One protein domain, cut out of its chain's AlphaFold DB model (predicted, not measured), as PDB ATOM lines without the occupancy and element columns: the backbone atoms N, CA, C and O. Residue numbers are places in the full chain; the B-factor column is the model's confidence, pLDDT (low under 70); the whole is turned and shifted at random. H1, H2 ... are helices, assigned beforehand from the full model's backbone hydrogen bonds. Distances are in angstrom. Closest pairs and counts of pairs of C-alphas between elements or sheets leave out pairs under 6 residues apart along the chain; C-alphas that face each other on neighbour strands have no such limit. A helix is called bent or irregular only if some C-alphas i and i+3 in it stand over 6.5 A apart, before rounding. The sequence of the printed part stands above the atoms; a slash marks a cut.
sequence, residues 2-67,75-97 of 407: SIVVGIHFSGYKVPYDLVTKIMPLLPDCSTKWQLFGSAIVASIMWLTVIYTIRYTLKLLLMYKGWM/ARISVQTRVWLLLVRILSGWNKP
ATOM      1  N   SER A   2      11.562 -30.453  27.900       80.44
ATOM      2  CA  SER A   2      10.521 -29.881  28.779       80.44
ATOM      3  C   SER A   2      11.060 -29.025  29.931       80.44
ATOM      4  O   SER A   2      10.496 -27.981  30.221       80.44
ATOM      5  N   ILE A   3      12.190 -29.419  30.530       81.56
ATOM      6  CA  ILE A   3      12.857 -28.637  31.584       81.56
ATOM      7  C   ILE A   3      13.380 -27.299  31.034       81.56
ATOM      8  O   ILE A   3      13.105 -26.257  31.608       81.56
ATOM      9  N   VAL A   4      14.082 -27.311  29.896       81.81
ATOM     10  CA  VAL A   4      14.642 -26.094  29.273       81.81
ATOM     11  C   VAL A   4      13.532 -25.143  28.821       81.81
ATOM     12  O   VAL A   4      13.613 -23.951  29.083       81.81
ATOM     13  N   VAL A   5      12.472 -25.678  28.206       81.62
ATOM     14  CA  VAL A   5      11.285 -24.907  27.795       81.62
ATOM     15  C   VAL A   5      10.579 -24.318  29.017       81.62
ATOM     16  O   VAL A   5      10.313 -23.123  29.049       81.62
ATOM     17  N   GLY A   6      10.319 -25.132  30.044       80.38
ATOM     18  CA  GLY A   6       9.667 -24.676  31.271       80.38
ATOM     19  C   GLY A   6      10.449 -23.560  31.956       80.38
ATOM     20  O   GLY A   6       9.857 -22.579  32.389       80.38
ATOM     21  N   ILE A   7      11.778 -23.659  31.990       81.25
ATOM     22  CA  ILE A   7      12.639 -22.624  32.564       81.25
ATOM     23  C   ILE A   7      12.657 -21.346  31.704       81.25
ATOM     24  O   ILE A   7      12.548 -20.252  32.249       81.25
ATOM     25  N   HIS A   8      12.728 -21.469  30.375       80.69
ATOM     26  CA  HIS A   8      12.726 -20.315  29.468       80.69
ATOM     27  C   HIS A   8      11.414 -19.516  29.542       80.69
ATOM     28  O   HIS A   8      11.437 -18.298  29.696       80.69
ATOM     29  N   PHE A   9      10.264 -20.197  29.505       82.56
ATOM     30  CA  PHE A   9       8.949 -19.543  29.519       82.56
ATOM     31  C   PHE A   9       8.467 -19.123  30.914       82.56
ATOM     32  O   PHE A   9       7.555 -18.308  31.016       82.56
ATOM     33  N   SER A  10       9.067 -19.639  31.991       82.06
ATOM     34  CA  SER A  10       8.769 -19.190  33.362       82.06
ATOM     35  C   SER A  10       9.535 -17.928  33.769       82.06
ATOM     36  O   SER A  10       9.304 -17.405  34.857       82.06
ATOM     37  N   GLY A  11      10.442 -17.426  32.921       70.62
ATOM     38  CA  GLY A  11      11.200 -16.200  33.184       70.62
ATOM     39  C   GLY A  11      12.236 -16.326  34.307       70.62
ATOM     40  O   GLY A  11      12.774 -15.314  34.764       70.62
ATOM     41  N   TYR A  12      12.538 -17.547  34.765       76.31
ATOM     42  CA  TYR A  12      13.581 -17.779  35.761       76.31
ATOM     43  C   TYR A  12      14.958 -17.442  35.179       76.31
ATOM     44  O   TYR A  12      15.375 -17.989  34.159       76.31
ATOM     45  N   LYS A  13      15.707 -16.570  35.863       67.50
ATOM     46  CA  LYS A  13      17.079 -16.222  35.473       67.50
ATOM     47  C   LYS A  13      18.024 -17.383  35.777       67.50
ATOM     48  O   LYS A  13      18.445 -17.571  36.915       67.50
ATOM     49  N   VAL A  14      18.373 -18.148  34.747       72.75
ATOM     50  CA  VAL A  14      19.397 -19.199  34.822       72.75
ATOM     51  C   VAL A  14      20.755 -18.613  34.449       72.75
ATOM     52  O   VAL A  14      20.828 -17.818  33.507       72.75
ATOM     53  N   PRO A  15      21.854 -19.022  35.104       62.25
ATOM     54  CA  PRO A  15      23.187 -18.694  34.622       62.25
ATOM     55  C   PRO A  15      23.358 -19.057  33.134       62.25
ATOM     56  O   PRO A  15      22.972 -20.137  32.689       62.25
ATOM     57  N   TYR A  16      23.952 -18.127  32.380       69.56
ATOM     58  CA  TYR A  16      24.251 -18.176  30.939       69.56
ATOM     59  C   TYR A  16      23.088 -18.042  29.942       69.56
ATOM     60  O   TYR A  16      23.409 -17.762  28.785       69.56
ATOM     61  N   ASP A  17      21.823 -18.188  30.364       78.94
ATOM     62  CA  ASP A  17      20.583 -18.062  29.563       78.94
ATOM     63  C   ASP A  17      20.760 -18.353  28.059       78.94
ATOM     64  O   ASP A  17      20.676 -17.486  27.183       78.94
ATOM     65  N   LEU A  18      21.108 -19.609  27.772       82.19
ATOM     66  CA  LEU A  18      21.554 -20.030  26.445       82.19
ATOM     67  C   LEU A  18      20.462 -19.893  25.381       82.19
ATOM     68  O   LEU A  18      20.792 -19.652  24.226       82.19
ATOM     69  N   VAL A  19      19.182 -20.023  25.750       82.25
ATOM     70  CA  VAL A  19      18.073 -19.914  24.789       82.25
ATOM     71  C   VAL A  19      17.996 -18.487  24.261       82.25
ATOM     72  O   VAL A  19      18.069 -18.283  23.050       82.25
ATOM     73  N   THR A  20      17.976 -17.498  25.155       82.75
ATOM     74  CA  THR A  20      17.932 -16.073  24.798       82.75
ATOM     75  C   THR A  20      19.154 -15.638  23.988       82.75
ATOM     76  O   THR A  20      19.032 -14.795  23.105       82.75
ATOM     77  N   LYS A  21      20.326 -16.250  24.204       84.44
ATOM     78  CA  LYS A  21      21.540 -15.969  23.412       84.44
ATOM     79  C   LYS A  21      21.501 -16.489  21.977       84.44
ATOM     80  O   LYS A  21      22.226 -15.966  21.138       84.44
ATOM     81  N   ILE A  22      20.702 -17.515  21.695       85.06
ATOM     82  CA  ILE A  22      20.593 -18.101  20.350       85.06
ATOM     83  C   ILE A  22      19.417 -17.480  19.585       85.06
ATOM     84  O   ILE A  22      19.411 -17.514  18.359       85.06
ATOM     85  N   MET A  23      18.465 -16.841  20.277       83.12
ATOM     86  CA  MET A  23      17.333 -16.140  19.652       83.12
ATOM     87  C   MET A  23      17.726 -15.135  18.552       83.12
ATOM     88  O   MET A  23      17.064 -15.157  17.519       83.12
ATOM     89  N   PRO A  24      18.797 -14.320  18.678       85.56
ATOM     90  CA  PRO A  24      19.213 -13.399  17.616       85.56
ATOM     91  C   PRO A  24      19.700 -14.088  16.332       85.56
ATOM     92  O   PRO A  24      19.832 -13.438  15.303       85.56
ATOM     93  N   LEU A  25      20.008 -15.388  16.396       83.88
ATOM     94  CA  LEU A  25      20.434 -16.199  15.251       83.88
ATOM     95  C   LEU A  25      19.251 -16.896  14.561       83.88
ATOM     96  O   LEU A  25      19.449 -17.579  13.557       83.88
ATOM     97  N   LEU A  26      18.039 -16.772  15.112       86.88
ATOM     98  CA  LEU A  26      16.826 -17.370  14.567       86.88
ATOM     99  C   LEU A  26      16.007 -16.330  13.782       86.88
ATOM    100  O   LEU A  26      16.087 -15.141  14.079       86.88
ATOM    101  N   PRO A  27      15.203 -16.754  12.790       83.31
ATOM    102  CA  PRO A  27      14.537 -15.835  11.864       83.31
ATOM    103  C   PRO A  27      13.517 -14.874  12.484       83.31
ATOM    104  O   PRO A  27      13.265 -13.827  11.900       83.31
ATOM    105  N   ASP A  28      12.893 -15.237  13.610       82.81
ATOM    106  CA  ASP A  28      11.908 -14.393  14.293       82.81
ATOM    107  C   ASP A  28      11.721 -14.821  15.766       82.81
ATOM    108  O   ASP A  28      12.141 -15.903  16.179       82.81
ATOM    109  N   CYS A  29      11.049 -13.991  16.565       79.88
ATOM    110  CA  CYS A  29      10.787 -14.185  17.993       79.88
ATOM    111  C   CYS A  29       9.471 -14.917  18.299       79.88
ATOM    112  O   CYS A  29       9.063 -14.977  19.461       79.88
ATOM    113  N   SER A  30       8.794 -15.476  17.291       87.44
ATOM    114  CA  SER A  30       7.551 -16.224  17.501       87.44
ATOM    115  C   SER A  30       7.741 -17.422  18.443       87.44
ATOM    116  O   SER A  30       8.821 -18.009  18.543       87.44
ATOM    117  N   THR A  31       6.659 -17.853  19.100       84.06
ATOM    118  CA  THR A  31       6.670 -19.006  20.021       84.06
ATOM    119  C   THR A  31       7.259 -20.264  19.372       84.06
ATOM    120  O   THR A  31       7.921 -21.055  20.041       84.06
ATOM    121  N   LYS A  32       7.083 -20.440  18.054       86.44
ATOM    122  CA  LYS A  32       7.659 -21.563  17.298       86.44
ATOM    123  C   LYS A  32       9.191 -21.528  17.301       86.44
ATOM    124  O   LYS A  32       9.818 -22.557  17.544       86.44
ATOM    125  N   TRP A  33       9.791 -20.360  17.080       86.38
ATOM    126  CA  TRP A  33      11.245 -20.194  17.075       86.38
ATOM    127  C   TRP A  33      11.847 -20.240  18.478       86.38
ATOM    128  O   TRP A  33      12.910 -20.825  18.651       86.38
ATOM    129  N   GLN A  34      11.135 -19.759  19.499       85.56
ATOM    130  CA  GLN A  34      11.550 -19.925  20.899       85.56
ATOM    131  C   GLN A  34      11.563 -21.402  21.330       85.56
ATOM    132  O   GLN A  34      12.504 -21.865  21.983       85.56
ATOM    133  N   LEU A  35      10.555 -22.183  20.917       87.75
ATOM    134  CA  LEU A  35      10.533 -23.635  21.126       87.75
ATOM    135  C   LEU A  35      11.658 -24.337  20.361       87.75
ATOM    136  O   LEU A  35      12.293 -25.242  20.905       87.75
ATOM    137  N   PHE A  36      11.939 -23.907  19.130       88.12
ATOM    138  CA  PHE A  36      13.038 -24.435  18.327       88.12
ATOM    139  C   PHE A  36      14.411 -24.131  18.949       88.12
ATOM    140  O   PHE A  36      15.214 -25.047  19.131       88.12
ATOM    141  N   GLY A  37      14.662 -22.891  19.378       87.44
ATOM    142  CA  GLY A  37      15.876 -22.507  20.103       87.44
ATOM    143  C   GLY A  37      16.039 -23.282  21.413       87.44
ATOM    144  O   GLY A  37      17.112 -23.816  21.698       87.44
ATOM    145  N   SER A  38      14.950 -23.458  22.166       88.12
ATOM    146  CA  SER A  38      14.929 -24.302  23.370       88.12
ATOM    147  C   SER A  38      15.247 -25.769  23.065       88.12
ATOM    148  O   SER A  38      15.933 -26.428  23.850       88.12
ATOM    149  N   ALA A  39      14.780 -26.296  21.929       89.38
ATOM    150  CA  ALA A  39      15.110 -27.645  21.479       89.38
ATOM    151  C   ALA A  39      16.599 -27.770  21.128       89.38
ATOM    152  O   ALA A  39      17.231 -28.737  21.553       89.38
ATOM    153  N   ILE A  40      17.180 -26.784  20.433       89.81
ATOM    154  CA  ILE A  40      18.617 -26.743  20.121       89.81
ATOM    155  C   ILE A  40      19.445 -26.749  21.409       89.81
ATOM    156  O   ILE A  40      20.303 -27.616  21.575       89.81
ATOM    157  N   VAL A  41      19.161 -25.839  22.349       89.75
ATOM    158  CA  VAL A  41      19.878 -25.768  23.636       89.75
ATOM    159  C   VAL A  41      19.760 -27.074  24.398       89.75
ATOM    160  O   VAL A  41      20.764 -27.607  24.865       89.75
ATOM    161  N   ALA A  42      18.545 -27.615  24.507       89.06
ATOM    162  CA  ALA A  42      18.319 -28.866  25.212       89.06
ATOM    163  C   ALA A  42      19.111 -30.020  24.586       89.06
ATOM    164  O   ALA A  42      19.692 -30.815  25.320       89.06
ATOM    165  N   SER A  43      19.163 -30.095  23.254       90.81
ATOM    166  CA  SER A  43      19.937 -31.100  22.525       90.81
ATOM    167  C   SER A  43      21.440 -30.932  22.745       90.81
ATOM    168  O   SER A  43      22.110 -31.917  23.048       90.81
ATOM    169  N   ILE A  44      21.972 -29.707  22.672       91.56
ATOM    170  CA  ILE A  44      23.395 -29.425  22.929       91.56
ATOM    171  C   ILE A  44      23.761 -29.796  24.367       91.56
ATOM    172  O   ILE A  44      24.714 -30.539  24.580       91.56
ATOM    173  N   MET A  45      22.990 -29.340  25.359       90.50
ATOM    174  CA  MET A  45      23.233 -29.674  26.765       90.50
ATOM    175  C   MET A  45      23.189 -31.184  27.002       90.50
ATOM    176  O   MET A  45      24.068 -31.735  27.663       90.50
ATOM    177  N   TRP A  46      22.191 -31.866  26.440       89.69
ATOM    178  CA  TRP A  46      22.047 -33.312  26.566       89.69
ATOM    179  C   TRP A  46      23.220 -34.068  25.929       89.69
ATOM    180  O   TRP A  46      23.780 -34.965  26.562       89.69
ATOM    181  N   LEU A  47      23.655 -33.669  24.728       91.44
ATOM    182  CA  LEU A  47      24.837 -34.235  24.075       91.44
ATOM    183  C   LEU A  47      26.101 -33.994  24.905       91.44
ATOM    184  O   LEU A  47      26.860 -34.935  25.122       91.44
ATOM    185  N   THR A  48      26.310 -32.781  25.418       93.06
ATOM    186  CA  THR A  48      27.462 -32.449  26.268       93.06
ATOM    187  C   THR A  48      27.504 -33.318  27.519       93.06
ATOM    188  O   THR A  48      28.557 -33.869  27.841       93.06
ATOM    189  N   VAL A  49      26.367 -33.516  28.195       90.44
ATOM    190  CA  VAL A  49      26.278 -34.407  29.363       90.44
ATOM    191  C   VAL A  49      26.602 -35.849  28.969       90.44
ATOM    192  O   VAL A  49      27.431 -36.487  29.617       90.44
ATOM    193  N   ILE A  50      26.021 -36.360  27.878       88.88
ATOM    194  CA  ILE A  50      26.273 -37.730  27.413       88.88
ATOM    195  C   ILE A  50      27.736 -37.950  27.055       88.88
ATOM    196  O   ILE A  50      28.322 -38.942  27.486       88.88
ATOM    197  N   TYR A  51      28.335 -37.055  26.273       90.75
ATOM    198  CA  TYR A  51      29.737 -37.179  25.898       90.75
ATOM    199  C   TYR A  51      30.636 -37.063  27.126       90.75
ATOM    200  O   TYR A  51      31.528 -37.892  27.281       90.75
ATOM    201  N   THR A  52      30.357 -36.141  28.050       92.94
ATOM    202  CA  THR A  52      31.103 -36.032  29.314       92.94
ATOM    203  C   THR A  52      31.052 -37.332  30.115       92.94
ATOM    204  O   THR A  52      32.097 -37.819  30.547       92.94
ATOM    205  N   ILE A  53      29.874 -37.948  30.261       90.06
ATOM    206  CA  ILE A  53      29.730 -39.237  30.957       90.06
ATOM    207  C   ILE A  53      30.494 -40.337  30.214       90.06
ATOM    208  O   ILE A  53      31.263 -41.067  30.835       90.06
ATOM    209  N   ARG A  54      30.336 -40.444  28.889       90.94
ATOM    210  CA  ARG A  54      31.013 -41.467  28.072       90.94
ATOM    211  C   ARG A  54      32.531 -41.354  28.150       90.94
ATOM    212  O   ARG A  54      33.200 -42.358  28.375       90.94
ATOM    213  N   TYR A  55      33.073 -40.148  27.994       92.69
ATOM    214  CA  TYR A  55      34.514 -39.910  28.068       92.69
ATOM    215  C   TYR A  55      35.053 -40.129  29.482       92.69
ATOM    216  O   TYR A  55      36.087 -40.773  29.630       92.69
ATOM    217  N   THR A  56      34.335 -39.689  30.519       94.38
ATOM    218  CA  THR A  56      34.730 -39.961  31.911       94.38
ATOM    219  C   THR A  56      34.738 -41.461  32.194       94.38
ATOM    220  O   THR A  56      35.720 -41.982  32.720       94.38
ATOM    221  N   LEU A  57      33.689 -42.183  31.790       93.56
ATOM    222  CA  LEU A  57      33.627 -43.633  31.952       93.56
ATOM    223  C   LEU A  57      34.755 -44.321  31.176       93.56
ATOM    224  O   LEU A  57      35.400 -45.213  31.712       93.56
ATOM    225  N   LYS A  58      35.062 -43.863  29.961       93.75
ATOM    226  CA  LYS A  58      36.194 -44.367  29.179       93.75
ATOM    227  C   LYS A  58      37.525 -44.196  29.904       93.75
ATOM    228  O   LYS A  58      38.289 -45.152  29.977       93.75
ATOM    229  N   LEU A  59      37.787 -43.015  30.466       93.81
ATOM    230  CA  LEU A  59      38.996 -42.754  31.253       93.81
ATOM    231  C   LEU A  59      39.071 -43.655  32.489       93.81
ATOM    232  O   LEU A  59      40.127 -44.215  32.772       93.81
ATOM    233  N   LEU A  60      37.951 -43.862  33.186       94.69
ATOM    234  CA  LEU A  60      37.900 -44.809  34.298       94.69
ATOM    235  C   LEU A  60      38.203 -46.232  33.821       94.69
ATOM    236  O   LEU A  60      39.034 -46.907  34.418       94.69
ATOM    237  N   LEU A  61      37.596 -46.694  32.730       93.94
ATOM    238  CA  LEU A  61      37.803 -48.047  32.205       93.94
ATOM    239  C   LEU A  61      39.220 -48.285  31.651       93.94
ATOM    240  O   LEU A  61      39.608 -49.436  31.453       93.94
ATOM    241  N   MET A  62      40.024 -47.237  31.437       92.44
ATOM    242  CA  MET A  62      41.452 -47.373  31.123       92.44
ATOM    243  C   MET A  62      42.298 -47.800  32.332       92.44
ATOM    244  O   MET A  62      43.402 -48.316  32.142       92.44
ATOM    245  N   TYR A  63      41.809 -47.621  33.564       92.31
ATOM    246  CA  TYR A  63      42.498 -48.103  34.758       92.31
ATOM    247  C   TYR A  63      42.486 -49.636  34.812       92.31
ATOM    248  O   TYR A  63      41.438 -50.278  34.776       92.31
ATOM    249  N   LYS A  64      43.679 -50.228  34.928       88.81
ATOM    250  CA  LYS A  64      43.901 -51.685  34.907       88.81
ATOM    251  C   LYS A  64      44.373 -52.272  36.233       88.81
ATOM    252  O   LYS A  64      44.464 -53.492  36.340       88.81
ATOM    253  N   GLY A  65      44.674 -51.435  37.230       88.75
ATOM    254  CA  GLY A  65      45.231 -51.887  38.511       88.75
ATOM    255  C   GLY A  65      44.335 -52.905  39.219       88.75
ATOM    256  O   GLY A  65      44.837 -53.864  39.796       88.75
ATOM    257  N   TRP A  66      43.015 -52.787  39.043       89.81
ATOM    258  CA  TRP A  66      42.022 -53.722  39.579       89.81
ATOM    259  C   TRP A  66      42.240 -55.188  39.159       89.81
ATOM    260  O   TRP A  66      41.861 -56.094  39.900       89.81
ATOM    261  N   MET A  67      42.851 -55.452  37.995       89.56
ATOM    262  CA  MET A  67      43.108 -56.823  37.531       89.56
ATOM    263  C   MET A  67      44.184 -57.531  38.354       89.56
ATOM    264  O   MET A  67      44.138 -58.755  38.474       89.56
ATOM    265  N   ALA A  75      42.754 -60.686  51.810       84.25
ATOM    266  CA  ALA A  75      43.386 -59.607  51.056       84.25
ATOM    267  C   ALA A  75      42.476 -58.369  50.988       84.25
ATOM    268  O   ALA A  75      41.258 -58.469  50.821       84.25
ATOM    269  N   ARG A  76      43.068 -57.179  51.124       83.81
ATOM    270  CA  ARG A  76      42.357 -55.900  51.020       83.81
ATOM    271  C   ARG A  76      42.669 -55.255  49.677       83.81
ATOM    272  O   ARG A  76      43.830 -55.049  49.355       83.81
ATOM    273  N   ILE A  77      41.618 -54.873  48.958       89.12
ATOM    274  CA  ILE A  77      41.722 -54.074  47.730       89.12
ATOM    275  C   ILE A  77      42.300 -52.696  48.074       89.12
ATOM    276  O   ILE A  77      41.871 -52.099  49.075       89.12
ATOM    277  N   SER A  78      43.207 -52.187  47.236       92.00
ATOM    278  CA  SER A  78      43.787 -50.847  47.382       92.00
ATOM    279  C   SER A  78      42.727 -49.736  47.435       92.00
ATOM    280  O   SER A  78      41.637 -49.839  46.863       92.00
ATOM    281  N   VAL A  79      43.047 -48.629  48.112       93.19
ATOM    282  CA  VAL A  79      42.152 -47.458  48.190       93.19
ATOM    283  C   VAL A  79      41.866 -46.895  46.795       93.19
ATOM    284  O   VAL A  79      40.720 -46.565  46.499       93.19
ATOM    285  N   GLN A  80      42.870 -46.875  45.913       93.56
ATOM    286  CA  GLN A  80      42.723 -46.433  44.527       93.56
ATOM    287  C   GLN A  80      41.662 -47.248  43.781       93.56
ATOM    288  O   GLN A  80      40.737 -46.675  43.204       93.56
ATOM    289  N   THR A  81      41.740 -48.580  43.840       93.00
ATOM    290  CA  THR A  81      40.754 -49.450  43.189       93.00
ATOM    291  C   THR A  81      39.368 -49.311  43.826       93.00
ATOM    292  O   THR A  81      38.370 -49.344  43.111       93.00
ATOM    293  N   ARG A  82      39.264 -49.084  45.143       91.25
ATOM    294  CA  ARG A  82      37.968 -48.819  45.803       91.25
ATOM    295  C   ARG A  82      37.313 -47.530  45.310       91.25
ATOM    296  O   ARG A  82      36.124 -47.543  44.996       91.25
ATOM    297  N   VAL A  83      38.076 -46.437  45.233       94.19
ATOM    298  CA  VAL A  83      37.584 -45.147  44.721       94.19
ATOM    299  C   VAL A  83      37.167 -45.292  43.260       94.19
ATOM    300  O   VAL A  83      36.070 -44.886  42.889       94.19
ATOM    301  N   TRP A  84      37.995 -45.942  42.445       95.06
ATOM    302  CA  TRP A  84      37.670 -46.223  41.051       95.06
ATOM    303  C   TRP A  84      36.373 -47.041  40.901       95.06
ATOM    304  O   TRP A  84      35.499 -46.645  40.133       95.06
ATOM    305  N   LEU A  85      36.202 -48.124  41.671       91.75
ATOM    306  CA  LEU A  85      34.983 -48.946  41.663       91.75
ATOM    307  C   LEU A  85      33.736 -48.116  41.984       91.75
ATOM    308  O   LEU A  85      32.704 -48.271  41.328       91.75
ATOM    309  N   LEU A  86      33.827 -47.238  42.986       92.00
ATOM    310  CA  LEU A  86      32.736 -46.341  43.359       92.00
ATOM    311  C   LEU A  86      32.362 -45.415  42.193       92.00
ATOM    312  O   LEU A  86      31.189 -45.322  41.838       92.00
ATOM    313  N   LEU A  87      33.354 -44.782  41.562       93.31
ATOM    314  CA  LEU A  87      33.142 -43.868  40.437       93.31
ATOM    315  C   LEU A  87      32.534 -44.573  39.219       93.31
ATOM    316  O   LEU A  87      31.590 -44.055  38.623       93.31
ATOM    317  N   VAL A  88      33.023 -45.770  38.874       92.12
ATOM    318  CA  VAL A  88      32.459 -46.569  37.775       92.12
ATOM    319  C   VAL A  88      31.004 -46.924  38.067       92.12
ATOM    320  O   VAL A  88      30.160 -46.769  37.192       92.12
ATOM    321  N   ARG A  89      30.670 -47.341  39.293       88.75
ATOM    322  CA  ARG A  89      29.282 -47.667  39.662       88.75
ATOM    323  C   ARG A  89      28.346 -46.465  39.574       88.75
ATOM    324  O   ARG A  89      27.234 -46.613  39.086       88.75
ATOM    325  N   ILE A  90      28.797 -45.286  40.002       88.88
ATOM    326  CA  ILE A  90      28.002 -44.053  39.922       88.88
ATOM    327  C   ILE A  90      27.725 -43.677  38.458       88.88
ATOM    328  O   ILE A  90      26.600 -43.308  38.120       88.88
ATOM    329  N   LEU A  91      28.731 -43.788  37.581       88.00
ATOM    330  CA  LEU A  91      28.634 -43.348  36.183       88.00
ATOM    331  C   LEU A  91      28.045 -44.384  35.222       88.00
ATOM    332  O   LEU A  91      27.511 -43.999  34.183       88.00
ATOM    333  N   SER A  92      28.095 -45.675  35.552       84.69
ATOM    334  CA  SER A  92      27.465 -46.738  34.754       84.69
ATOM    335  C   SER A  92      25.930 -46.701  34.788       84.69
ATOM    336  O   SER A  92      25.287 -47.404  34.011       84.69
ATOM    337  N   GLY A  93      25.347 -45.828  35.613       73.25
ATOM    338  CA  GLY A  93      23.916 -45.556  35.652       73.25
ATOM    339  C   GLY A  93      23.143 -46.464  36.608       73.25
ATOM    340  O   GLY A  93      23.622 -47.495  37.066       73.25
ATOM    341  N   TRP A  94      21.921 -46.030  36.919       65.75
ATOM    342  CA  TRP A  94      21.026 -46.672  37.891       65.75
ATOM    343  C   TRP A  94      19.981 -47.568  37.205       65.75
ATOM    344  O   TRP A  94      19.327 -48.380  37.852       65.75
ATOM    345  N   ASN A  95      19.828 -47.421  35.885       75.94
ATOM    346  CA  ASN A  95      18.924 -48.216  35.062       75.94
ATOM    347  C   ASN A  95      19.638 -49.451  34.514       75.94
ATOM    348  O   ASN A  95      20.841 -49.420  34.257       75.94
ATOM    349  N   LYS A  96      18.868 -50.508  34.245       83.12
ATOM    350  CA  LYS A  96      19.354 -51.721  33.582       83.12
ATOM    351  C   LYS A  96      19.941 -51.374  32.197       83.12
ATOM    352  O   LYS A  96      19.189 -50.897  31.339       83.12
ATOM    353  N   PRO A  97      21.257 -51.559  31.971       88.69
ATOM    354  CA  PRO A  97      21.893 -51.197  30.711       88.69
ATOM    355  C   PRO A  97      21.431 -52.117  29.577       88.69
ATOM    356  O   PRO A  97      21.198 -53.308  29.778       88.69
TER     357      PRO A  97
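What this domain is: This is residues 2 to 67 and 75 to 97 of the 407 residues of the protein "Carn_acyltransf domain-containing protein" of Oryctes borbonicus (UniProt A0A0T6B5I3). One long helix, H3, makes the long axis of a rod-like domain, with two short helices, H1 and H2, packed across its first part and a fourth, H4, folded back along its last part. Between these two groups a piece of H3, residues 46 to 52, is bare, and the loop of residues 10 to 16 sticks out beyond H1 and H2. The printed part has 89 residues with four named helices, in the order H1, H2, H3, H4, and no named strand; the class is all helix. The whole is extended, with a radius of gyration of the C-alphas of 19.7 A, and the C-alphas span 65 by 26 by 21 A.

How they stand to each other: The hub is H3, residues 31 to 61, which touches the three other helices. H1, residues 2 to 9, touches residues 35 to 42 of H3 alone, at a steep tilt of 45 degrees, opposite ways; the closest C-alphas are those of Val 5 and Ser 38, 5.8 A apart. H2, residues 18 to 25, touches residues 33 to 41 of H3 alone, at a steep tilt of 55 degrees, opposite ways; the closest C-alphas, those of Val 19 and Ser 38, are 5.6 A apart. H1 and H2 are close but not clearly touching, with the closest C-alphas, those of His 8 and Val 19, 7.1 A apart. H4, residues 79 to 91, touches residues 53 to 61 of H3 alone, at a shallow tilt of 28 degrees, opposite ways; the closest C-alphas are those of Leu 57 and Leu 91, 6.6 A apart. H4 is apart from H1 and from H2. Every O i to N i+4 pair is within hydrogen-bond range in H1, H3 and H4, and 2 of 4 are in H2.

Where its parts are: H3 runs 44.3 A from C-alpha 31 at (6.670, -19.006, 20.021) to C-alpha 61 at (37.803, -48.047, 32.205). H1 measures 10.5 A and begins with C-alpha 2 at (10.521, -29.881, 28.779). H2 measures 11.9 A and is irregular, but only just: C-alphas 21 and 24 are 6.8 A apart. H4 measures 18.5 A and ends with C-alpha 91 at (28.634, -43.348, 36.183).

The domain as a whole: The two C-alphas farthest apart are those of Asp 28 and Ala 75, at 66.2 A. Residues 68 to 74 are not printed, and C-alphas 67 and 75 are 13.8 A apart across this cut, which lies in the link from H3 to H4. Of the links that are printed whole, H2 to H3 is tight and H1 to H2 is short. The mean pLDDT of the printed part is 86.3; residue 13, residues 15 to 16 and residue 94 are under 70.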